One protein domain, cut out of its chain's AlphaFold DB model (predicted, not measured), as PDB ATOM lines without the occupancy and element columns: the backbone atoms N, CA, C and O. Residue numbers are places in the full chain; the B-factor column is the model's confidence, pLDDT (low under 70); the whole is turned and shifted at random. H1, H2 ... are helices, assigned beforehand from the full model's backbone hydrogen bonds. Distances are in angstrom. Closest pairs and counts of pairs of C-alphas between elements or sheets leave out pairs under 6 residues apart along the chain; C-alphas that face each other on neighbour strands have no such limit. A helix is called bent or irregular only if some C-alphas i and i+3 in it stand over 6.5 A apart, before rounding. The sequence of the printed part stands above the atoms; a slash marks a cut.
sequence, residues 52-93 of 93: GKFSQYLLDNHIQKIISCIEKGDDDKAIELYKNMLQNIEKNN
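This is residues 52 to 93 of the 93 residues of an uncharacterized protein of Arcobacter sp (UniProt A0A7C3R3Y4). The longest helix, H1, bends partway and, after a tight turn, H2 folds back beside its second arm, making a flat helical hairpin that is open at the end away from the turn. H1b and H2 lie side by side, while H1a swings away from H2. The printed part has 42 residues with two named helices, H1 then H2, no named strand, and the class all helix. It is only just compact, close to loose, with a radius of gyration of the C-alphas of 10.7 A and spans of 31 by 20 by 8 A.

H1, residues 52 to 71, was assigned as one helix by its hydrogen bonds but is bent: C-alphas 61 and 64 are 6.8 A apart. Its arm H1a, residues 52 to 61, is 14.1 A long from first to last C-alpha and begins at C-alpha 52 (130.600, 133.970, 109.842). Its arm H1b, residues 64 to 71, is 10.4 A long and ends at C-alpha 71 (152.274, 142.404, 120.620). H2, residues 75 to 90, is 22.7 A long and ends at C-alpha 90 (143.389, 137.310, 96.065).

H1a and H1b stand at a steep tilt of 49 degrees. H1b and H2 form a helical hairpin, opposite ways at a shallow tilt of 25 degrees. They touch, with the C-alphas of Ile 66 and Ala 78 closest at 4.9 A, and H2 does so with residues 75 to 82 alone. H1a and H2 are only just apart, their closest C-alphas 8.3 A from each other. In H1a, H1b and H2 every O i to N i+4 pair is within hydrogen-bond range.

The two C-alphas farthest apart, those of Lys 72 and Asn 93, are 31.9 A apart. The printed part has no cut, and the link from H1 to H2, three residues, is tight. The model's mean pLDDT over the printed part is 79.6; residues 52, 55 and 89 to 93 are under 70.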
ATOM      1  N   GLY A  52     130.301 134.312 108.450       69.75
ATOM      2  CA  GLY A  52     130.600 133.970 109.842       69.75
ATOM      3  C   GLY A  52     131.761 132.979 109.971       69.75
ATOM      4  O   GLY A  52     132.690 133.227 110.733       69.75
ATOM      5  N   LYS A  53     131.753 131.897 109.182       76.81
ATOM      6  CA  LYS A  53     132.819 130.882 109.200       76.81
ATOM      7  C   LYS A  53     134.100 131.385 108.551       76.81
ATOM      8  O   LYS A  53     135.178 131.083 109.043       76.81
ATOM      9  N   PHE A  54     133.989 132.152 107.468       74.31
ATOM     10  CA  PHE A  54     135.150 132.688 106.763       74.31
ATOM     11  C   PHE A  54     135.873 133.762 107.592       74.31
ATOM     12  O   PHE A  54     137.090 133.688 107.759       74.31
ATOM     13  N   SER A  55     135.132 134.686 108.214       69.44
ATOM     14  CA  SER A  55     135.686 135.647 109.176       69.44
ATOM     15  C   SER A  55     136.342 134.951 110.358       69.44
ATOM     16  O   SER A  55     137.437 135.334 110.757       69.44
ATOM     17  N   GLN A  56     135.701 133.915 110.905       75.31
ATOM     18  CA  GLN A  56     136.253 133.166 112.030       75.31
ATOM     19  C   GLN A  56     137.509 132.383 111.628       75.31
ATOM     20  O   GLN A  56     138.503 132.414 112.341       75.31
ATOM     21  N   TYR A  57     137.527 131.779 110.437       81.94
ATOM     22  CA  TYR A  57     138.717 131.136 109.885       81.94
ATOM     23  C   TYR A  57     139.884 132.119 109.745       81.94
ATOM     24  O   TYR A  57     140.994 131.810 110.177       81.94
ATOM     25  N   LEU A  58     139.645 133.301 109.173       77.88
ATOM     26  CA  LEU A  58     140.666 134.342 109.045       77.88
ATOM     27  C   LEU A  58     141.149 134.821 110.411       77.88
ATOM     28  O   LEU A  58     142.353 135.013 110.600       77.88
ATOM     29  N   LEU A  59     140.223 134.967 111.359       79.50
ATOM     30  CA  LEU A  59     140.542 135.349 112.722       79.50
ATOM     31  C   LEU A  59     141.494 134.329 113.361       79.50
ATOM     32  O   LEU A  59     142.613 134.683 113.738       79.50
ATOM     33  N   ASP A  60     141.089 133.062 113.373       78.94
ATOM     34  CA  ASP A  60     141.788 131.967 114.046       78.94
ATOM     35  C   ASP A  60     143.121 131.607 113.364       78.94
ATOM     36  O   ASP A  60     144.107 131.279 114.028       78.94
ATOM     37  N   ASN A  61     143.188 131.678 112.029       81.88
ATOM     38  CA  ASN A  61     144.341 131.181 111.269       81.88
ATOM     39  C   ASN A  61     145.362 132.256 110.903       81.88
ATOM     40  O   ASN A  61     146.544 131.917 110.750       81.88
ATOM     41  N   HIS A  62     144.933 133.513 110.767       83.94
ATOM     42  CA  HIS A  62     145.779 134.606 110.289       83.94
ATOM     43  C   HIS A  62     145.844 135.772 111.280       83.94
ATOM     44  O   HIS A  62     146.933 136.086 111.763       83.94
ATOM     45  N   ILE A  63     144.708 136.386 111.626       83.00
ATOM     46  CA  ILE A  63     144.682 137.636 112.404       83.00
ATOM     47  C   ILE A  63     145.284 137.450 113.798       83.00
ATOM     48  O   ILE A  63     146.134 138.247 114.188       83.00
ATOM     49  N   GLN A  64     144.955 136.371 114.513       85.44
ATOM     50  CA  GLN A  64     145.538 136.092 115.834       85.44
ATOM     51  C   GLN A  64     147.070 135.948 115.788       85.44
ATOM     52  O   GLN A  64     147.780 136.423 116.674       85.44
ATOM     53  N   LYS A  65     147.616 135.348 114.720       88.31
ATOM     54  CA  LYS A  65     149.075 135.215 114.545       88.31
ATOM     55  C   LYS A  65     149.734 136.560 114.265       88.31
ATOM     56  O   LYS A  65     150.810 136.822 114.798       88.31
ATOM     57  N   ILE A  66     149.088 137.396 113.454       86.81
ATOM     58  CA  ILE A  66     149.558 138.750 113.154       86.81
ATOM     59  C   ILE A  66     149.572 139.579 114.439       86.81
ATOM     60  O   ILE A  66     150.600 140.161 114.767       86.81
ATOM     61  N   ILE A  67     148.485 139.560 115.213       85.94
ATOM     62  CA  ILE A  67     148.380 140.285 116.487       85.94
ATOM     63  C   ILE A  67     149.439 139.818 117.470       85.94
ATOM     64  O   ILE A  67     150.132 140.650 118.042       85.94
ATOM     65  N   SER A  68     149.658 138.509 117.595       89.62
ATOM     66  CA  SER A  68     150.717 137.998 118.468       89.62
ATOM     67  C   SER A  68     152.109 138.501 118.063       89.62
ATOM     68  O   SER A  68     152.954 138.702 118.931       89.62
ATOM     69  N   CYS A  69     152.371 138.702 116.767       89.38
ATOM     70  CA  CYS A  69     153.632 139.290 116.305       89.38
ATOM     71  C   CYS A  69     153.703 140.787 116.639       89.38
ATOM     72  O   CYS A  69     154.722 141.231 117.165       89.38
ATOM     73  N   ILE A  70     152.609 141.531 116.440       86.88
ATOM     74  CA  ILE A  70     152.497 142.954 116.806       86.88
ATOM     75  C   ILE A  70     152.746 143.152 118.308       86.88
ATOM     76  O   ILE A  70     153.545 143.996 118.701       86.88
ATOM     77  N   GLU A  71     152.118 142.341 119.160       86.81
ATOM     78  CA  GLU A  71     152.274 142.404 120.620       86.81
ATOM     79  C   GLU A  71     153.697 142.073 121.082       86.81
ATOM     80  O   GLU A  71     154.160 142.583 122.102       86.81
ATOM     81  N   LYS A  72     154.413 141.237 120.323       90.25
ATOM     82  CA  LYS A  72     155.827 140.915 120.564       90.25
ATOM     83  C   LYS A  72     156.788 141.971 120.010       90.25
ATOM     84  O   LYS A  72     157.986 141.859 120.257       90.25
ATOM     85  N   GLY A  73     156.286 142.969 119.278       87.44
ATOM     86  CA  GLY A  73     157.096 143.964 118.570       87.44
ATOM     87  C   GLY A  73     157.845 143.403 117.356       87.44
ATOM     88  O   GLY A  73     158.817 144.008 116.910       87.44
ATOM     89  N   ASP A  74     157.427 142.242 116.842       89.50
ATOM     90  CA  ASP A  74     157.992 141.607 115.647       89.50
ATOM     91  C   ASP A  74     157.253 142.116 114.399       89.50
ATOM     92  O   ASP A  74     156.434 141.423 113.783       89.50
ATOM     93  N   ASP A  75     157.497 143.390 114.087       82.69
ATOM     94  CA  ASP A  75     156.797 144.121 113.028       82.69
ATOM     95  C   ASP A  75     157.042 143.493 111.646       82.69
ATOM     96  O   ASP A  75     156.101 143.346 110.864       82.69
ATOM     97  N   ASP A  76     158.278 143.069 111.359       83.81
ATOM     98  CA  ASP A  76     158.657 142.465 110.074       83.81
ATOM     99  C   ASP A  76     157.855 141.189 109.805       83.81
ATOM    100  O   ASP A  76     157.277 141.002 108.727       83.81
ATOM    101  N   LYS A  77     157.746 140.326 110.820       86.75
ATOM    102  CA  LYS A  77     156.974 139.089 110.726       86.75
ATOM    103  C   LYS A  77     155.475 139.345 110.665       86.75
ATOM    104  O   LYS A  77     154.768 138.650 109.932       86.75
ATOM    105  N   ALA A  78     154.979 140.340 111.402       85.88
ATOM    106  CA  ALA A  78     153.586 140.761 111.307       85.88
ATOM    107  C   ALA A  78     153.249 141.214 109.876       85.88
ATOM    108  O   ALA A  78     152.235 140.782 109.324       85.88
ATOM    109  N   ILE A  79     154.124 142.006 109.247       81.56
ATOM    110  CA  ILE A  79     153.979 142.462 107.858       81.56
ATOM    111  C   ILE A  79     154.004 141.278 106.884       81.56
ATOM    112  O   ILE A  79     153.172 141.219 105.977       81.56
ATOM    113  N   GLU A  80     154.914 140.317 107.055       85.06
ATOM    114  CA  GLU A  80     154.993 139.130 106.194       85.06
ATOM    115  C   GLU A  80     153.723 138.266 106.278       85.06
ATOM    116  O   GLU A  80     153.134 137.911 105.252       85.06
ATOM    117  N   LEU A  81     153.257 137.961 107.493       85.25
ATOM    118  CA  LEU A  81     152.024 137.198 107.710       85.25
ATOM    119  C   LEU A  81     150.807 137.915 107.125       85.25
ATOM    120  O   LEU A  81     149.926 137.270 106.551       85.25
ATOM    121  N   TYR A  82     150.783 139.243 107.226       79.88
ATOM    122  CA  TYR A  82     149.734 140.061 106.639       79.88
ATOM    123  C   TYR A  82     149.734 139.974 105.105       79.88
ATOM    124  O   TYR A  82     148.691 139.707 104.506       79.88
ATOM    125  N   LYS A  83     150.899 140.129 104.460       78.38
ATOM    126  CA  LYS A  83     151.054 139.980 102.998       78.38
ATOM    127  C   LYS A  83     150.584 138.609 102.519       78.38
ATOM    128  O   LYS A  83     149.817 138.517 101.564       78.38
ATOM    129  N   ASN A  84     151.004 137.553 103.214       82.75
ATOM    130  CA  ASN A  84     150.613 136.183 102.891       82.75
ATOM    131  C   ASN A  84     149.097 135.969 103.005       82.75
ATOM    132  O   ASN A  84     148.516 135.260 102.187       82.75
ATOM    133  N   MET A  85     148.440 136.573 104.000       81.94
ATOM    134  CA  MET A  85     146.980 136.521 104.124       81.94
ATOM    135  C   MET A  85     146.308 137.152 102.898       81.94
ATOM    136  O   MET A  85     145.466 136.505 102.279       81.94
ATOM    137  N   LEU A  86     146.721 138.363 102.506       75.44
ATOM    138  CA  LEU A  86     146.157 139.060 101.343       75.44
ATOM    139  C   LEU A  86     146.336 138.265 100.043       75.44
ATOM    140  O   LEU A  86     145.367 138.067  99.314       75.44
ATOM    141  N   GLN A  87     147.536 137.735  99.793       76.12
ATOM    142  CA  GLN A  87     147.811 136.924  98.601       76.12
ATOM    143  C   GLN A  87     146.979 135.637  98.547       76.12
ATOM    144  O   GLN A  87     146.586 135.196  97.468       76.12
ATOM    145  N   ASN A  88     146.716 135.009  99.698       75.12
ATOM    146  CA  ASN A  88     145.864 133.821  99.754       75.12
ATOM    147  C   ASN A  88     144.409 134.139  99.413       75.12
ATOM    148  O   ASN A  88     143.727 133.299  98.835       75.12
ATOM    149  N   ILE A  89     143.933 135.330  99.765       69.81
ATOM    150  CA  ILE A  89     142.559 135.747  99.481       69.81
ATOM    151  C   ILE A  89     142.421 136.148  98.014       69.81
ATOM    152  O   ILE A  89     141.489 135.700  97.359       69.81
ATOM    153  N   GLU A  90     143.372 136.917  97.479       67.69
ATOM    154  CA  GLU A  90     143.389 137.310  96.065       67.69
ATOM    155  C   GLU A  90     143.384 136.092  95.129       67.69
ATOM    156  O   GLU A  90     142.671 136.083  94.135       67.69
ATOM    157  N   LYS A  91     144.123 135.030  95.474       64.81
ATOM    158  CA  LYS A  91     144.148 133.778  94.696       64.81
ATOM    159  C   LYS A  91     142.879 132.929  94.805       64.81
ATOM    160  O   LYS A  91     142.714 132.019  93.998       64.81
ATOM    161  N   ASN A  92     142.049 133.161  95.820       53.56
ATOM    162  CA  ASN A  92     140.796 132.434  96.038       53.56
ATOM    163  C   ASN A  92     139.560 133.228  95.570       53.56
ATOM    164  O   ASN A  92     138.442 132.797  95.854       53.56
ATOM    165  N   ASN A  93     139.758 134.358  94.880       46.09
ATOM    166  CA  ASN A  93     138.710 135.173  94.257       46.09
ATOM    167  C   ASN A  93     138.637 134.921  92.743       46.09
ATOM    168  O   ASN A  93     139.705 134.703  92.129       46.09
TER     169      ASN A  93